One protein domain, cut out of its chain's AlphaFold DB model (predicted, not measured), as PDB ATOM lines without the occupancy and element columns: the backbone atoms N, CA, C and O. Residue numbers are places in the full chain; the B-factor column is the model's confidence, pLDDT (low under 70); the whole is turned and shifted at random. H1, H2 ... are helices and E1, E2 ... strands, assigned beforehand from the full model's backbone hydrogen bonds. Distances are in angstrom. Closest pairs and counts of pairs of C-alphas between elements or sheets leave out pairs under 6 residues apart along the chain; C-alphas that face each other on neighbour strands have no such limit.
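What this domain is: This is residues 7 to 69 of the 71 residues of an uncharacterized protein of bacterium (UniProt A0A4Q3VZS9). This is an open, loosely built frame round a hollow middle: H1 and H2 meet near their joined ends as an open V, H3 stands at another corner, and the hairpin of E1 and E2 makes a further side. Contacts between these parts are few, and residues 58 to 63, the turn of the hairpin, stick out free. The printed part has 63 residues, with three named helices and two named strands in the order H1, H2, H3, E1, E2; the sheet has the order E1 - E2 and is antiparallel. The class is mixed, helices and strands. The whole is loose, with a radius of gyration of the C-alphas of 13.6 A, and the C-alphas span 36 by 27 by 23 A.

Where its parts are: H1 is residues 7 to 16, 14.3 A from first to last C-alpha, and begins at C-alpha 7 at (-7.760, 3.461, 23.170). After a tight link of 2 residues, H2 takes residues 19 to 31 and is 18.4 A long, ending at C-alpha 31 at (4.527, 4.668, 41.347). H3 is residues 40 to 46, 9.8 A long. E1 is residues 53 to 57, 13.2 A long. E2 is residues 64 to 68, 12.4 A long, and ends at C-alpha 68 at (19.852, 5.414, 25.701).

How they stand to each other: H1 and H2 are close but not clearly touching; their closest C-alphas, those of Leu 14 and Tyr 22, are 7.4 A apart. Their lines stand at a steep tilt of 50 degrees, opposite ways. H3 touches no helix, and is apart from H1, H2 and E2. E1 and E2 form a hairpin, antiparallel, with 153 degrees between their directions. C-alphas 56 and 65 face each other at 4.7 A. Across this pair N 64 and O 57 are within hydrogen-bond range at 2.7 A, as are N 53 and O 68 at 3.0 A. Both strands are apart from H1 and from H2. In H1, H2 and H3 every O i to N i+4 pair is within hydrogen-bond range.

The domain as a whole: The C-alphas farthest apart in the domain are those of Glu 8 and Asp 60, at 37.6 A. The printed part has no cut and no long link; the links from H2 to H3, from H3 to E1 and from E1 to E2 are short. Residues 41 to 49, of which 41 to 46 belong to H3, also stand free. The mean pLDDT of the printed part is 88.2, and residues 47 to 51 are under 70.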
ATOM      1  N   ALA A   7      -7.312   4.256  22.032       89.25
ATOM      2  CA  ALA A   7      -7.760   3.461  23.170       89.25
ATOM      3  C   ALA A   7      -7.756   1.959  22.856       89.25
ATOM      4  O   ALA A   7      -7.304   1.169  23.682       89.25
ATOM      5  N   GLU A   8      -8.199   1.571  21.659       90.69
ATOM      6  CA  GLU A   8      -8.141   0.182  21.188       90.69
ATOM      7  C   GLU A   8      -6.698  -0.287  21.028       90.69
ATOM      8  O   GLU A   8      -6.357  -1.367  21.491       90.69
ATOM      9  N   ALA A   9      -5.821   0.562  20.481       88.31
ATOM     10  CA  ALA A   9      -4.398   0.250  20.363       88.31
ATOM     11  C   ALA A   9      -3.767  -0.073  21.727       88.31
ATOM     12  O   ALA A   9      -3.033  -1.050  21.874       88.31
ATOM     13  N   VAL A  10      -4.068   0.743  22.742       90.62
ATOM     14  CA  VAL A  10      -3.594   0.519  24.113       90.62
ATOM     15  C   VAL A  10      -4.228  -0.739  24.706       90.62
ATOM     16  O   VAL A  10      -3.521  -1.524  25.332       90.62
ATOM     17  N   ALA A  11      -5.527  -0.969  24.498       91.25
ATOM     18  CA  ALA A  11      -6.211  -2.166  24.981       91.25
ATOM     19  C   ALA A  11      -5.618  -3.455  24.385       91.25
ATOM     20  O   ALA A  11      -5.365  -4.404  25.128       91.25
ATOM     21  N   ASP A  12      -5.318  -3.461  23.087       92.06
ATOM     22  CA  ASP A  12      -4.669  -4.575  22.394       92.06
ATOM     23  C   ASP A  12      -3.268  -4.847  22.959       92.06
ATOM     24  O   ASP A  12      -2.924  -5.996  23.245       92.06
ATOM     25  N   ILE A  13      -2.471  -3.793  23.191       90.69
ATOM     26  CA  ILE A  13      -1.148  -3.914  23.825       90.69
ATOM     27  C   ILE A  13      -1.286  -4.529  25.219       90.69
ATOM     28  O   ILE A  13      -0.582  -5.487  25.532       90.69
ATOM     29  N   LEU A  14      -2.201  -4.008  26.044       93.75
ATOM     30  CA  LEU A  14      -2.439  -4.504  27.400       93.75
ATOM     31  C   LEU A  14      -2.905  -5.965  27.405       93.75
ATOM     32  O   LEU A  14      -2.464  -6.735  28.258       93.75
ATOM     33  N   GLY A  15      -3.752  -6.357  26.451       93.81
ATOM     34  CA  GLY A  15      -4.221  -7.733  26.280       93.81
ATOM     35  C   GLY A  15      -3.132  -8.703  25.812       93.81
ATOM     36  O   GLY A  15      -3.216  -9.897  26.095       93.81
ATOM     37  N   GLY A  16      -2.097  -8.202  25.133       94.81
ATOM     38  CA  GLY A  16      -0.949  -8.987  24.677       94.81
ATOM     39  C   GLY A  16       0.147  -9.199  25.727       94.81
ATOM     40  O   GLY A  16       1.062  -9.992  25.494       94.81
ATOM     41  N   LEU A  17       0.090  -8.511  26.873       95.75
ATOM     42  CA  LEU A  17       1.117  -8.633  27.908       95.75
ATOM     43  C   LEU A  17       1.029  -9.980  28.628       95.75
ATOM     44  O   LEU A  17      -0.031 -10.417  29.073       95.75
ATOM     45  N   ASN A  18       2.184 -10.606  28.849       97.00
ATOM     46  CA  ASN A  18       2.264 -11.717  29.786       97.00
ATOM     47  C   ASN A  18       2.166 -11.220  31.242       97.00
ATOM     48  O   ASN A  18       2.302 -10.031  31.541       97.00
ATOM     49  N   LYS A  19       1.988 -12.159  32.180       95.06
ATOM     50  CA  LYS A  19       1.839 -11.854  33.612       95.06
ATOM     51  C   LYS A  19       2.969 -10.976  34.167       95.06
ATOM     52  O   LYS A  19       2.698 -10.071  34.947       95.06
ATOM     53  N   GLY A  20       4.221 -11.241  33.792       94.62
ATOM     54  CA  GLY A  20       5.372 -10.470  34.266       94.62
ATOM     55  C   GLY A  20       5.364  -9.038  33.733       94.62
ATOM     56  O   GLY A  20       5.460  -8.094  34.509       94.62
ATOM     57  N   GLN A  21       5.162  -8.876  32.425       94.50
ATOM     58  CA  GLN A  21       5.089  -7.567  31.765       94.50
ATOM     59  C   GLN A  21       3.944  -6.714  32.321       94.50
ATOM     60  O   GLN A  21       4.129  -5.534  32.615       94.50
ATOM     61  N   TYR A  22       2.779  -7.330  32.534       95.44
ATOM     62  CA  TYR A  22       1.628  -6.663  33.129       95.44
ATOM     63  C   TYR A  22       1.918  -6.185  34.558       95.44
ATOM     64  O   TYR A  22       1.584  -5.057  34.911       95.44
ATOM     65  N   LEU A  23       2.576  -7.010  35.382       95.75
ATOM     66  CA  LEU A  23       2.944  -6.626  36.747       95.75
ATOM     67  C   LEU A  23       3.946  -5.468  36.777       95.75
ATOM     68  O   LEU A  23       3.788  -4.573  37.605       95.75
ATOM     69  N   VAL A  24       4.935  -5.456  35.878       93.88
ATOM     70  CA  VAL A  24       5.887  -4.340  35.756       93.88
ATOM     71  C   VAL A  24       5.151  -3.048  35.404       93.88
ATOM     72  O   VAL A  24       5.304  -2.050  36.107       93.88
ATOM     73  N   LEU A  25       4.291  -3.080  34.381       94.44
ATOM     74  CA  LEU A  25       3.504  -1.913  33.980       94.44
ATOM     75  C   LEU A  25       2.582  -1.433  35.110       94.44
ATOM     76  O   LEU A  25       2.536  -0.242  35.407       94.44
ATOM     77  N   LEU A  26       1.893  -2.352  35.791       95.62
ATOM     78  CA  LEU A  26       1.017  -2.029  36.917       95.62
ATOM     79  C   LEU A  26       1.776  -1.330  38.052       95.62
ATOM     80  O   LEU A  26       1.271  -0.360  38.618       95.62
ATOM     81  N   GLN A  27       2.976  -1.806  38.400       94.81
ATOM     82  CA  GLN A  27       3.793  -1.166  39.432       94.81
ATOM     83  C   GLN A  27       4.299   0.208  38.990       94.81
ATOM     84  O   GLN A  27       4.245   1.141  39.788       94.81
ATOM     85  N   ALA A  28       4.697   0.366  37.726       92.38
ATOM     86  CA  ALA A  28       5.095   1.663  37.184       92.38
ATOM     87  C   ALA A  28       3.948   2.687  37.274       92.38
ATOM     88  O   ALA A  28       4.132   3.783  37.798       92.38
ATOM     89  N   VAL A  29       2.729   2.306  36.868       95.56
ATOM     90  CA  VAL A  29       1.536   3.169  36.968       95.56
ATOM     91  C   VAL A  29       1.239   3.543  38.424       95.56
ATOM     92  O   VAL A  29       0.946   4.699  38.722       95.56
ATOM     93  N   ARG A  30       1.354   2.591  39.360       96.00
ATOM     94  CA  ARG A  30       1.174   2.862  40.798       96.00
ATOM     95  C   ARG A  30       2.194   3.867  41.331       96.00
ATOM     96  O   ARG A  30       1.809   4.760  42.078       96.00
ATOM     97  N   GLN A  31       3.462   3.744  40.940       92.44
ATOM     98  CA  GLN A  31       4.527   4.668  41.347       92.44
ATOM     99  C   GLN A  31       4.318   6.088  40.801       92.44
ATOM    100  O   GLN A  31       4.692   7.050  41.465       92.44
ATOM    101  N   LEU A  32       3.655   6.233  39.649       94.19
ATOM    102  CA  LEU A  32       3.256   7.524  39.073       94.19
ATOM    103  C   LEU A  32       2.014   8.152  39.739       94.19
ATOM    104  O   LEU A  32       1.537   9.191  39.292       94.19
ATOM    105  N   GLY A  33       1.472   7.545  40.800       95.50
ATOM    106  CA  GLY A  33       0.264   8.029  41.477       95.50
ATOM    107  C   GLY A  33      -1.036   7.403  40.967       95.50
ATOM    108  O   GLY A  33      -2.113   7.910  41.263       95.50
ATOM    109  N   GLY A  34      -0.951   6.289  40.233       96.25
ATOM    110  CA  GLY A  34      -2.105   5.501  39.789       96.25
ATOM    111  C   GLY A  34      -2.623   5.844  38.393       96.25
ATOM    112  O   GLY A  34      -3.566   5.201  37.936       96.25
ATOM    113  N   GLU A  35      -2.005   6.800  37.698       95.00
ATOM    114  CA  GLU A  35      -2.396   7.215  36.352       95.00
ATOM    115  C   GLU A  35      -1.163   7.349  35.446       95.00
ATOM    116  O   GLU A  35      -0.172   7.979  35.813       95.00
ATOM    117  N   LEU A  36      -1.234   6.777  34.240       92.38
ATOM    118  CA  LEU A  36      -0.265   6.994  33.167       92.38
ATOM    119  C   LEU A  36      -0.971   7.717  32.019       92.38
ATOM    120  O   LEU A  36      -1.876   7.165  31.394       92.38
ATOM    121  N   ARG A  37      -0.550   8.954  31.742       92.19
ATOM    122  CA  ARG A  37      -1.073   9.767  30.637       92.19
ATOM    123  C   ARG A  37      -0.166   9.633  29.425       92.19
ATOM    124  O   ARG A  37       1.037   9.846  29.533       92.19
ATOM    125  N   LEU A  38      -0.753   9.308  28.280       89.50
ATOM    126  CA  LEU A  38      -0.044   9.139  27.016       89.50
ATOM    127  C   LEU A  38      -0.488  10.220  26.029       89.50
ATOM    128  O   LEU A  38      -1.682  10.378  25.784       89.50
ATOM    129  N   ASP A  39       0.470  10.940  25.442       89.94
ATOM    130  CA  ASP A  39       0.208  11.775  24.269       89.94
ATOM    131  C   ASP A  39       0.341  10.915  23.012       89.94
ATOM    132  O   ASP A  39       1.442  10.564  22.581       89.94
ATOM    133  N   TRP A  40      -0.800  10.566  22.424       87.25
ATOM    134  CA  TRP A  40      -0.834   9.707  21.249       87.25
ATOM    135  C   TRP A  40      -0.092  10.309  20.051       87.25
ATOM    136  O   TRP A  40       0.572   9.579  19.319       87.25
ATOM    137  N   LYS A  41      -0.118  11.637  19.882       86.62
ATOM    138  CA  LYS A  41       0.590  12.292  18.772       86.62
ATOM    139  C   LYS A  41       2.102  12.161  18.919       86.62
ATOM    140  O   LYS A  41       2.797  11.957  17.927       86.62
ATOM    141  N   ALA A  42       2.608  12.245  20.149       84.94
ATOM    142  CA  ALA A  42       4.022  12.035  20.435       84.94
ATOM    143  C   ALA A  42       4.445  10.580  20.172       84.94
ATOM    144  O   ALA A  42       5.521  10.346  19.627       84.94
ATOM    145  N   ILE A  43       3.587   9.605  20.495       84.31
ATOM    146  CA  ILE A  43       3.835   8.179  20.214       84.31
ATOM    147  C   ILE A  43       3.877   7.913  18.703       84.31
ATOM    148  O   ILE A  43       4.786   7.238  18.224       84.31
ATOM    149  N   GLU A  44       2.926   8.460  17.943       83.38
ATOM    150  CA  GLU A  44       2.903   8.331  16.482       83.38
ATOM    151  C   GLU A  44       4.135   8.968  15.826       83.38
ATOM    152  O   GLU A  44       4.708   8.382  14.908       83.38
ATOM    153  N   ALA A  45       4.579  10.130  16.317       79.94
ATOM    154  CA  ALA A  45       5.805  10.774  15.848       79.94
ATOM    155  C   ALA A  45       7.048   9.923  16.157       79.94
ATOM    156  O   ALA A  45       7.864   9.672  15.268       79.94
ATOM    157  N   ALA A  46       7.151   9.394  17.380       74.50
ATOM    158  CA  ALA A  46       8.263   8.545  17.804       74.50
ATOM    159  C   ALA A  46       8.355   7.228  17.014       74.50
ATOM    160  O   ALA A  46       9.447   6.696  16.837       74.50
ATOM    161  N   ALA A  47       7.240   6.717  16.477       68.31
ATOM    162  CA  ALA A  47       7.242   5.529  15.619       68.31
ATOM    163  C   ALA A  47       7.994   5.728  14.285       68.31
ATOM    164  O   ALA A  47       8.294   4.748  13.602       68.31
ATOM    165  N   THR A  48       8.283   6.977  13.904       66.06
ATOM    166  CA  THR A  48       9.050   7.316  12.694       66.06
ATOM    167  C   THR A  48      10.534   7.578  12.959       66.06
ATOM    168  O   THR A  48      11.313   7.673  12.010       66.06
ATOM    169  N   GLU A  49      10.944   7.639  14.228       67.12
ATOM    170  CA  GLU A  49      12.337   7.805  14.638       67.12
ATOM    171  C   GLU A  49      13.003   6.440  14.900       67.12
ATOM    172  O   GLU A  49      12.322   5.457  15.217       67.12
ATOM    173  N   PRO A  50      14.340   6.324  14.779       67.38
ATOM    174  CA  PRO A  50      15.040   5.134  15.239       67.38
ATOM    175  C   PRO A  50      14.741   4.932  16.725       67.38
ATOM    176  O   PRO A  50      15.077   5.788  17.541       67.38
ATOM    177  N   PHE A  51      14.117   3.804  17.077       68.81
ATOM    178  CA  PHE A  51      13.817   3.495  18.475       68.81
ATOM    179  C   PHE A  51      15.074   3.645  19.331       68.81
ATOM    180  O   PHE A  51      16.099   3.015  19.053       68.81
ATOM    181  N   ALA A  52      14.986   4.471  20.371       72.62
ATOM    182  CA  ALA A  52      16.013   4.534  21.392       72.62
ATOM    183  C   ALA A  52      16.154   3.156  22.056       72.62
ATOM    184  O   ALA A  52      15.175   2.422  22.223       72.62
ATOM    185  N   GLN A  53      17.382   2.778  22.395       83.19
ATOM    186  CA  GLN A  53      17.637   1.502  23.047       83.19
ATOM    187  C   GLN A  53      17.200   1.593  24.510       83.19
ATOM    188  O   GLN A  53      17.378   2.623  25.158       83.19
ATOM    189  N   MET A  54      16.618   0.515  25.033       87.50
ATOM    190  CA  MET A  54      16.357   0.383  26.463       87.50
ATOM    191  C   MET A  54      17.417  -0.514  27.088       87.50
ATOM    192  O   MET A  54      17.661  -1.619  26.603       87.50
ATOM    193  N   GLU A  55      18.024  -0.042  28.168       91.31
ATOM    194  CA  GLU A  55      18.945  -0.817  28.994       91.31
ATOM    195  C   GLU A  55      18.299  -1.119  30.340       91.31
ATOM    196  O   GLU A  55      17.571  -0.288  30.887       91.31
ATOM    197  N   VAL A  56      18.563  -2.317  30.856       90.06
ATOM    198  CA  VAL A  56      18.056  -2.792  32.143       90.06
ATOM    199  C   VAL A  56      19.245  -3.103  33.035       90.06
ATOM    200  O   VAL A  56      20.174  -3.785  32.609       90.06
ATOM    201  N   ASP A  57      19.199  -2.588  34.254       91.62
ATOM    202  CA  ASP A  57      20.256  -2.690  35.252       91.62
ATOM    203  C   ASP A  57      19.632  -3.023  36.611       91.62
ATOM    204  O   ASP A  57      18.645  -2.401  37.000       91.62
ATOM    205  N   ASP A  58      20.151  -4.027  37.309       90.06
ATOM    206  CA  ASP A  58      19.610  -4.537  38.573       90.06
ATOM    207  C   ASP A  58      20.684  -4.781  39.650       90.06
ATOM    208  O   ASP A  58      20.385  -5.347  40.706       90.06
ATOM    209  N   THR A  59      21.926  -4.328  39.436       87.12
ATOM    210  CA  THR A  59      23.074  -4.641  40.309       87.12
ATOM    211  C   THR A  59      22.995  -4.043  41.713       87.12
ATOM    212  O   THR A  59      23.494  -4.661  42.653       87.12
ATOM    213  N   ASP A  60      22.351  -2.887  41.887       83.94
ATOM    214  CA  ASP A  60      22.327  -2.150  43.164       83.94
ATOM    215  C   ASP A  60      21.016  -2.321  43.959       83.94
ATOM    216  O   ASP A  60      20.743  -1.583  44.910       83.94
ATOM    217  N   GLY A  61      20.176  -3.288  43.575       85.44
ATOM    218  CA  GLY A  61      18.915  -3.604  44.250       85.44
ATOM    219  C   GLY A  61      17.653  -3.229  43.461       85.44
ATOM    220  O   GLY A  61      16.849  -4.124  43.192       85.44
ATOM    221  N   PRO A  62      17.408  -1.953  43.098       85.62
ATOM    222  CA  PRO A  62      16.276  -1.611  42.250       85.62
ATOM    223  C   PRO A  62      16.565  -1.977  40.791       85.62
ATOM    224  O   PRO A  62      17.656  -1.734  40.288       85.62
ATOM    225  N   VAL A  63      15.549  -2.484  40.091       87.31
ATOM    226  CA  VAL A  63      15.597  -2.631  38.631       87.31
ATOM    227  C   VAL A  63      15.420  -1.252  37.999       87.31
ATOM    228  O   VAL A  63      14.385  -0.606  38.178       87.31
ATOM    229  N   VAL A  64      16.420  -0.806  37.249       88.62
ATOM    230  CA  VAL A  64      16.453   0.472  36.543       88.62
ATOM    231  C   VAL A  64      16.340   0.215  35.045       88.62
ATOM    232  O   VAL A  64      17.135  -0.524  34.474       88.62
ATOM    233  N   ILE A  65      15.362   0.855  34.402       88.38
ATOM    234  CA  ILE A  65      15.208   0.856  32.943       88.38
ATOM    235  C   ILE A  65      15.587   2.246  32.439       88.38
ATOM    236  O   ILE A  65      15.010   3.242  32.881       88.38
ATOM    237  N   ARG A  66      16.560   2.328  31.531       89.75
ATOM    238  CA  ARG A  66      17.059   3.591  30.966       89.75
ATOM    239  C   ARG A  66      16.840   3.613  29.464       89.75
ATOM    240  O   ARG A  66      17.023   2.599  28.800       89.75
ATOM    241  N   ILE A  67      16.480   4.778  28.934       85.94
ATOM    242  CA  ILE A  67      16.474   5.033  27.493       85.94
ATOM    243  C   ILE A  67      17.842   5.607  27.131       85.94
ATOM    244  O   ILE A  67      18.245   6.623  27.697       85.94
ATOM    245  N   VAL A  68      18.545   4.971  26.197       86.31
ATOM    246  CA  VAL A  68      19.852   5.414  25.701       86.31
ATOM    247  C   VAL A  68      19.794   5.683  24.191       86.31
ATOM    248  O   VAL A  68      19.028   5.024  23.476       86.31
ATOM    249  N   PRO A  69      20.567   6.659  23.674       79.56
ATOM    250  CA  PRO A  69      20.649   6.903  22.239       79.56
ATOM    251  C   PRO A  69      21.113   5.647  21.499       79.56
ATOM    252  O   PRO A  69      22.031   4.962  21.948       79.56
TER     253      PRO A  69